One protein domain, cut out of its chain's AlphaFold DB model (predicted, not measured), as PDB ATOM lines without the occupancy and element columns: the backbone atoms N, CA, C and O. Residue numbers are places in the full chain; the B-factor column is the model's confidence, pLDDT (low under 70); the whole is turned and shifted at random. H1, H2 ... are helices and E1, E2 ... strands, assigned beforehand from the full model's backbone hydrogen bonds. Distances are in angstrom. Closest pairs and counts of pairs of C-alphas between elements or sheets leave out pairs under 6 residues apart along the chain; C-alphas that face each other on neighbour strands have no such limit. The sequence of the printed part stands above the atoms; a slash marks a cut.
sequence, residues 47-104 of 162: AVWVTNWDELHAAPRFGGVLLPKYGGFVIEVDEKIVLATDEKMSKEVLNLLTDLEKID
ATOM      1  N   ALA A  47       6.681 -46.081  31.686       90.50
ATOM      2  CA  ALA A  47       6.507 -44.881  32.487       90.50
ATOM      3  C   ALA A  47       6.619 -43.627  31.611       90.50
ATOM      4  O   ALA A  47       7.463 -43.514  30.719       90.50
ATOM      5  N   VAL A  48       5.777 -42.634  31.896       90.25
ATOM      6  CA  VAL A  48       5.829 -41.361  31.176       90.25
ATOM      7  C   VAL A  48       6.958 -40.496  31.720       90.25
ATOM      8  O   VAL A  48       6.967 -40.135  32.896       90.25
ATOM      9  N   TRP A  49       7.877 -40.114  30.837       90.38
ATOM     10  CA  TRP A  49       8.904 -39.121  31.122       90.38
ATOM     11  C   TRP A  49       8.348 -37.714  30.961       90.38
ATOM     12  O   TRP A  49       7.911 -37.333  29.878       90.38
ATOM     13  N   VAL A  50       8.376 -36.947  32.045       84.94
ATOM     14  CA  VAL A  50       7.909 -35.564  32.071       84.94
ATOM     15  C   VAL A  50       9.086 -34.611  32.005       84.94
ATOM     16  O   VAL A  50       9.991 -34.661  32.839       84.94
ATOM     17  N   THR A  51       9.037 -33.718  31.021       87.00
ATOM     18  CA  THR A  51      10.131 -32.793  30.683       87.00
ATOM     19  C   THR A  51       9.746 -31.321  30.842       87.00
ATOM     20  O   THR A  51      10.601 -30.432  30.831       87.00
ATOM     21  N   ASN A  52       8.450 -31.031  30.995       79.06
ATOM     22  CA  ASN A  52       7.922 -29.677  31.166       79.06
ATOM     23  C   ASN A  52       6.741 -29.626  32.157       79.06
ATOM     24  O   ASN A  52       6.163 -30.644  32.539       79.06
ATOM     25  N   TRP A  53       6.395 -28.409  32.584       76.88
ATOM     26  CA  TRP A  53       5.342 -28.176  33.571       76.88
ATOM     27  C   TRP A  53       3.947 -28.534  33.065       76.88
ATOM     28  O   TRP A  53       3.124 -28.972  33.860       76.88
ATOM     29  N   ASP A  54       3.662 -28.379  31.772       75.62
ATOM     30  CA  ASP A  54       2.341 -28.699  31.217       75.62
ATOM     31  C   ASP A  54       2.070 -30.209  31.274       75.62
ATOM     32  O   ASP A  54       0.993 -30.646  31.686       75.62
ATOM     33  N   GLU A  55       3.079 -31.020  30.952       77.38
ATOM     34  CA  GLU A  55       3.048 -32.475  31.116       77.38
ATOM     35  C   GLU A  55       2.869 -32.883  32.583       77.38
ATOM     36  O   GLU A  55       2.081 -33.789  32.874       77.38
ATOM     37  N   LEU A  56       3.543 -32.188  33.508       78.00
ATOM     38  CA  LEU A  56       3.406 -32.438  34.942       78.00
ATOM     39  C   LEU A  56       2.019 -32.043  35.469       78.00
ATOM     40  O   LEU A  56       1.422 -32.779  36.248       78.00
ATOM     41  N   HIS A  57       1.452 -30.921  35.023       73.19
ATOM     42  CA  HIS A  57       0.097 -30.503  35.397       73.19
ATOM     43  C   HIS A  57      -0.983 -31.437  34.849       73.19
ATOM     44  O   HIS A  57      -2.063 -31.538  35.431       73.19
ATOM     45  N   ALA A  58      -0.702 -32.138  33.751       72.44
ATOM     46  CA  ALA A  58      -1.582 -33.163  33.209       72.44
ATOM     47  C   ALA A  58      -1.437 -34.523  33.923       72.44
ATOM     48  O   ALA A  58      -2.261 -35.415  33.703       72.44
ATOM     49  N   ALA A  59      -0.436 -34.687  34.796       68.00
ATOM     50  CA  ALA A  59      -0.168 -35.910  35.547       68.00
ATOM     51  C   ALA A  59      -1.272 -36.390  36.510       68.00
ATOM     52  O   ALA A  59      -1.328 -37.594  36.758       68.00
ATOM     53  N   PRO A  60      -2.207 -35.562  37.020       64.25
ATOM     54  CA  PRO A  60      -3.297 -36.073  37.847       64.25
ATOM     55  C   PRO A  60      -4.173 -37.132  37.160       64.25
ATOM     56  O   PRO A  60      -4.862 -37.882  37.845       64.25
ATOM     57  N   ARG A  61      -4.100 -37.262  35.825       70.31
ATOM     58  CA  ARG A  61      -4.693 -38.381  35.068       70.31
ATOM     59  C   ARG A  61      -4.217 -39.763  35.526       70.31
ATOM     60  O   ARG A  61      -4.909 -40.743  35.279       70.31
ATOM     61  N   PHE A  62      -3.050 -39.840  36.162       65.81
ATOM     62  CA  PHE A  62      -2.491 -41.078  36.692       65.81
ATOM     63  C   PHE A  62      -3.061 -41.441  38.071       65.81
ATOM     64  O   PHE A  62      -2.894 -42.570  38.501       65.81
ATOM     65  N   GLY A  63      -3.756 -40.531  38.767       65.69
ATOM     66  CA  GLY A  63      -4.400 -40.833  40.054       65.69
ATOM     67  C   GLY A  63      -3.446 -41.006  41.244       65.69
ATOM     68  O   GLY A  63      -3.882 -41.455  42.300       65.69
ATOM     69  N   GLY A  64      -2.169 -40.642  41.093       69.00
ATOM     70  CA  GLY A  64      -1.155 -40.719  42.145       69.00
ATOM     71  C   GLY A  64      -0.567 -39.359  42.539       69.00
ATOM     72  O   GLY A  64      -0.974 -38.308  42.044       69.00
ATOM     73  N   VAL A  65       0.403 -39.400  43.451       73.75
ATOM     74  CA  VAL A  65       1.073 -38.240  44.060       73.75
ATOM     75  C   VAL A  65       2.546 -38.215  43.626       73.75
ATOM     76  O   VAL A  65       3.151 -39.273  43.477       73.75
ATOM     77  N   LEU A  66       3.124 -37.027  43.414       79.38
ATOM     78  CA  LEU A  66       4.507 -36.847  42.952       79.38
ATOM     79  C   LEU A  66       5.532 -36.909  44.104       79.38
ATOM     80  O   LEU A  66       5.853 -35.923  44.768       79.38
ATOM     81  N   LEU A  67       6.132 -38.068  44.314       80.69
ATOM     82  CA  LEU A  67       7.028 -38.320  45.436       80.69
ATOM     83  C   LEU A  67       8.503 -38.067  45.075       80.69
ATOM     84  O   LEU A  67       8.942 -38.495  44.007       80.69
ATOM     85  N   PRO A  68       9.299 -37.445  45.970       83.31
ATOM     86  CA  PRO A  68      10.745 -37.342  45.816       83.31
ATOM     87  C   PRO A  68      11.368 -38.696  46.171       83.31
ATOM     88  O   PRO A  68      11.638 -38.990  47.338       83.31
ATOM     89  N   LYS A  69      11.553 -39.557  45.171       84.62
ATOM     90  CA  LYS A  69      12.090 -40.911  45.337       84.62
ATOM     91  C   LYS A  69      13.131 -41.217  44.277       84.62
ATOM     92  O   LYS A  69      13.152 -40.643  43.192       84.62
ATOM     93  N   TYR A  70      14.001 -42.160  44.617       88.56
ATOM     94  CA  TYR A  70      14.980 -42.730  43.697       88.56
ATOM     95  C   TYR A  70      15.915 -41.704  43.037       88.56
ATOM     96  O   TYR A  70      16.428 -41.956  41.958       88.56
ATOM     97  N   GLY A  71      16.149 -40.547  43.662       81.62
ATOM     98  CA  GLY A  71      16.999 -39.488  43.104       81.62
ATOM     99  C   GLY A  71      16.297 -38.514  42.147       81.62
ATOM    100  O   GLY A  71      16.960 -37.624  41.621       81.62
ATOM    101  N   GLY A  72      14.981 -38.639  41.955       87.38
ATOM    102  CA  GLY A  72      14.156 -37.712  41.177       87.38
ATOM    103  C   GLY A  72      12.747 -37.578  41.759       87.38
ATOM    104  O   GLY A  72      12.551 -37.749  42.965       87.38
ATOM    105  N   PHE A  73      11.771 -37.273  40.904       84.56
ATOM    106  CA  PHE A  73      10.360 -37.209  41.281       84.56
ATOM    107  C   PHE A  73       9.535 -38.184  40.444       84.56
ATOM    108  O   PHE A  73       9.616 -38.193  39.217       84.56
ATOM    109  N   VAL A  74       8.725 -39.002  41.116       87.25
ATOM    110  CA  VAL A  74       7.943 -40.069  40.477       87.25
ATOM    111  C   VAL A  74       6.502 -40.077  40.957       87.25
ATOM    112  O   VAL A  74       6.221 -39.694  42.090       87.25
ATOM    113  N   ILE A  75       5.590 -40.557  40.114       85.25
ATOM    114  CA  ILE A  75       4.259 -40.982  40.557       85.25
ATOM    115  C   ILE A  75       4.227 -42.502  40.558       85.25
ATOM    116  O   ILE A  75       4.535 -43.136  39.547       85.25
ATOM    117  N   GLU A  76       3.823 -43.068  41.691       84.25
ATOM    118  CA  GLU A  76       3.585 -44.498  41.854       84.25
ATOM    119  C   GLU A  76       2.086 -44.766  42.012       84.25
ATOM    120  O   GLU A  76       1.405 -44.085  42.782       84.25
ATOM    121  N   VAL A  77       1.583 -45.760  41.286       82.50
ATOM    122  CA  VAL A  77       0.205 -46.263  41.370       82.50
ATOM    123  C   VAL A  77       0.294 -47.776  41.435       82.50
ATOM    124  O   VAL A  77       0.982 -48.373  40.608       82.50
ATOM    125  N   ASP A  78      -0.346 -48.387  42.433       86.19
ATOM    126  CA  ASP A  78      -0.271 -49.833  42.680       86.19
ATOM    127  C   ASP A  78       1.182 -50.354  42.698       86.19
ATOM    128  O   ASP A  78       1.520 -51.339  42.047       86.19
ATOM    129  N   GLU A  79       2.062 -49.632  43.408       86.56
ATOM    130  CA  GLU A  79       3.505 -49.920  43.551       86.56
ATOM    131  C   GLU A  79       4.325 -49.851  42.248       86.56
ATOM    132  O   GLU A  79       5.517 -50.157  42.237       86.56
ATOM    133  N   LYS A  80       3.724 -49.386  41.149       89.56
ATOM    134  CA  LYS A  80       4.391 -49.207  39.861       89.56
ATOM    135  C   LYS A  80       4.652 -47.735  39.569       89.56
ATOM    136  O   LYS A  80       3.752 -46.904  39.672       89.56
ATOM    137  N   ILE A  81       5.868 -47.422  39.120       89.88
ATOM    138  CA  ILE A  81       6.209 -46.092  38.601       89.88
ATOM    139  C   ILE A  81       5.473 -45.886  37.274       89.88
ATOM    140  O   ILE A  81       5.746 -46.576  36.294       89.88
ATOM    141  N   VAL A  82       4.544 -44.933  37.245       89.31
ATOM    142  CA  VAL A  82       3.767 -44.569  36.045       89.31
ATOM    143  C   VAL A  82       4.252 -43.267  35.408       89.31
ATOM    144  O   VAL A  82       3.944 -42.980  34.251       89.31
ATOM    145  N   LEU A  83       5.028 -42.479  36.153       91.12
ATOM    146  CA  LEU A  83       5.587 -41.209  35.705       91.12
ATOM    147  C   LEU A  83       6.914 -40.949  36.405       91.12
ATOM    148  O   LEU A  83       7.011 -41.143  37.616       91.12
ATOM    149  N   ALA A  84       7.894 -40.454  35.656       91.19
ATOM    150  CA  ALA A  84       9.164 -39.962  36.172       91.19
ATOM    151  C   ALA A  84       9.499 -38.599  35.550       91.19
ATOM    152  O   ALA A  84       9.221 -38.351  34.378       91.19
ATOM    153  N   THR A  85      10.092 -37.697  36.322       88.06
ATOM    154  CA  THR A  85      10.586 -36.413  35.808       88.06
ATOM    155  C   THR A  85      11.995 -36.550  35.240       88.06
ATOM    156  O   THR A  85      12.819 -37.297  35.774       88.06
ATOM    157  N   ASP A  86      12.312 -35.801  34.184       88.62
ATOM    158  CA  ASP A  86      13.687 -35.675  33.695       88.62
ATOM    159  C   ASP A  86      14.567 -34.843  34.653       88.62
ATOM    160  O   ASP A  86      14.109 -34.343  35.688       88.62
ATOM    161  N   GLU A  87      15.867 -34.716  34.361       86.44
ATOM    162  CA  GLU A  87      16.800 -34.029  35.268       86.44
ATOM    163  C   GLU A  87      16.422 -32.559  35.477       86.44
ATOM    164  O   GLU A  87      16.463 -32.046  36.602       86.44
ATOM    165  N   LYS A  88      16.046 -31.880  34.391       86.50
ATOM    166  CA  LYS A  88      15.684 -30.466  34.415       86.50
ATOM    167  C   LYS A  88      14.429 -30.257  35.260       86.50
ATOM    168  O   LYS A  88      14.449 -29.443  36.179       86.50
ATOM    169  N   MET A  89      13.380 -31.026  34.994       84.75
ATOM    170  CA  MET A  89      12.119 -30.950  35.713       84.75
ATOM    171  C   MET A  89      12.293 -31.297  37.189       84.75
ATOM    172  O   MET A  89      11.781 -30.590  38.052       84.75
ATOM    173  N   SER A  90      13.099 -32.313  37.504       83.69
ATOM    174  CA  SER A  90      13.406 -32.671  38.894       83.69
ATOM    175  C   SER A  90      14.045 -31.503  39.657       83.69
ATOM    176  O   SER A  90      13.675 -31.224  40.796       83.69
ATOM    177  N   LYS A  91      14.982 -30.783  39.025       83.44
ATOM    178  CA  LYS A  91      15.615 -29.589  39.610       83.44
ATOM    179  C   LYS A  91      14.624 -28.442  39.790       83.44
ATOM    180  O   LYS A  91      14.631 -27.795  40.833       83.44
ATOM    181  N   GLU A  92      13.781 -28.185  38.795       79.50
ATOM    182  CA  GLU A  92      12.775 -27.121  38.858       79.50
ATOM    183  C   GLU A  92      11.741 -27.378  39.964       79.50
ATOM    184  O   GLU A  92      11.446 -26.476  40.749       79.50
ATOM    185  N   VAL A  93      11.269 -28.621  40.097       73.88
ATOM    186  CA  VAL A  93      10.377 -29.042  41.185       73.88
ATOM    187  C   VAL A  93      11.054 -28.896  42.550       73.88
ATOM    188  O   VAL A  93      10.455 -28.347  43.475       73.88
ATOM    189  N   LEU A  94      12.306 -29.338  42.691       77.81
ATOM    190  CA  LEU A  94      13.043 -29.215  43.950       77.81
ATOM    191  C   LEU A  94      13.246 -27.750  44.363       77.81
ATOM    192  O   LEU A  94      13.057 -27.414  45.533       77.81
ATOM    193  N   ASN A  95      13.605 -26.880  43.417       75.25
ATOM    194  CA  ASN A  95      13.766 -25.448  43.672       75.25
ATOM    195  C   ASN A  95      12.452 -24.827  44.155       75.25
ATOM    196  O   ASN A  95      12.447 -24.122  45.160       75.25
ATOM    197  N   LEU A  96      11.336 -25.157  43.497       71.81
ATOM    198  CA  LEU A  96      10.010 -24.684  43.886       71.81
ATOM    199  C   LEU A  96       9.651 -25.110  45.317       71.81
ATOM    200  O   LEU A  96       9.218 -24.279  46.109       71.81
ATOM    201  N   LEU A  97       9.870 -26.381  45.668       68.19
ATOM    202  CA  LEU A  97       9.622 -26.882  47.026       68.19
ATOM    203  C   LEU A  97      10.502 -26.180  48.067       68.19
ATOM    204  O   LEU A  97      10.009 -25.771  49.116       68.19
ATOM    205  N   THR A  98      11.780 -25.987  47.750       67.56
ATOM    206  CA  THR A  98      12.738 -25.304  48.629       67.56
ATOM    207  C   THR A  98      12.346 -23.842  48.857       67.56
ATOM    208  O   THR A  98      12.471 -23.321  49.964       67.56
ATOM    209  N   ASP A  99      11.868 -23.153  47.822       65.75
ATOM    210  CA  ASP A  99      11.441 -21.759  47.935       65.75
ATOM    211  C   ASP A  99      10.139 -21.616  48.731       65.75
ATOM    212  O   ASP A  99      10.004 -20.671  49.508       65.75
ATOM    213  N   LEU A 100       9.220 -22.579  48.629       59.00
ATOM    214  CA  LEU A 100       8.018 -22.624  49.469       59.00
ATOM    215  C   LEU A 100       8.361 -22.834  50.950       59.00
ATOM    216  O   LEU A 100       7.822 -22.138  51.807       59.00
ATOM    217  N   GLU A 101       9.305 -23.725  51.256       60.16
ATOM    218  CA  GLU A 101       9.762 -23.971  52.630       60.16
ATOM    219  C   GLU A 101      10.407 -22.717  53.264       60.16
ATOM    220  O   GLU A 101      10.203 -22.408  54.445       60.16
ATOM    221  N   LYS A 102      11.125 -21.914  52.465       58.59
ATOM    222  CA  LYS A 102      11.654 -20.607  52.902       58.59
ATOM    223  C   LYS A 102      10.552 -19.585  53.197       58.59
ATOM    224  O   LYS A 102      10.717 -18.760  54.092       58.59
ATOM    225  N   ILE A 103       9.451 -19.600  52.448       54.53
ATOM    226  CA  ILE A 103       8.328 -18.674  52.664       54.53
ATOM    227  C   ILE A 103       7.564 -19.047  53.940       54.53
ATOM    228  O   ILE A 103       7.220 -18.167  54.735       54.53
ATOM    229  N   ASP A 104       7.344 -20.342  54.178       49.69
ATOM    230  CA  ASP A 104       6.663 -20.815  55.386       49.69
ATOM    231  C   ASP A 104       7.455 -20.481  56.659       49.69
ATOM    232  O   ASP A 104       6.864 -20.019  57.640       49.69
TER     233      ASP A 104
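This is residues 47 to 104 of the 162 residues of an uncharacterized protein of Gibberella fujikuroi (UniProt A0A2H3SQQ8). A small, strongly twisted sheet of four strands makes the body, two short helices, H1 and H2, graze it, and the long helix H3 starts over the sheet and sticks out as an arm with residues 95 to 104. The printed part has 58 residues, with three named helices and four named strands in the order E1 H1 H2 E2 E3 E4 H3. The sheet, in the order E1 E4 E3 E2, is mixed, and the class is mixed, helices and strands. The whole is compact, with a radius of gyration of the C-alphas of 11.4 A, but elongated, spanning 33 by 20 by 20 A.

Edge strand E1, residues 48 to 50, is parallel to its neighbour E4, residues 80 to 85; N 48 and O 82 are within hydrogen-bond range at 3.0 A. H1, residues 53 to 57, and H2, residues 59 to 62, only graze the sheet. E2, residues 66 to 69, E3, residues 72 to 77, and E4 form a meander, each strand the antiparallel neighbour of the one before, in two hairpins; N 67 and O 74 are 2.8 A apart, N 75 and O 83 2.9 A. E1, H1 H2 and E2 make a split strand-helix-strand unit, two strands of one sheet with helices between them along the chain and with E4 and E3 between them in the sheet, and its crossover is right-handed. H3, residues 87 to 104, is over E3 and E2 at a height over the sheet of 11.4 A, across the strands at 87 degrees to E2 on the local plane; its closest C-alphas to E3 are Ser 90 and Gly 72, 5.6 A. Every O i to N i+4 pair is within hydrogen-bond range in H1 and H3; H2 is too short for one.

E1 begins at C-alpha 48 (5.829, -41.361, 31.176). From first to last C-alpha, E3 measures 16.4 A, E4 14.8 A and H3 26.1 A, ending at C-alpha 104 (6.663, -20.815, 55.386).

The farthest C-alphas, Asp 78 and Ile 103, are 33.8 A apart. The printed part has no cut, and its links are tight. pLDDT is under 70 at residues 59 to 60, 62 to 64 and 97 to 104.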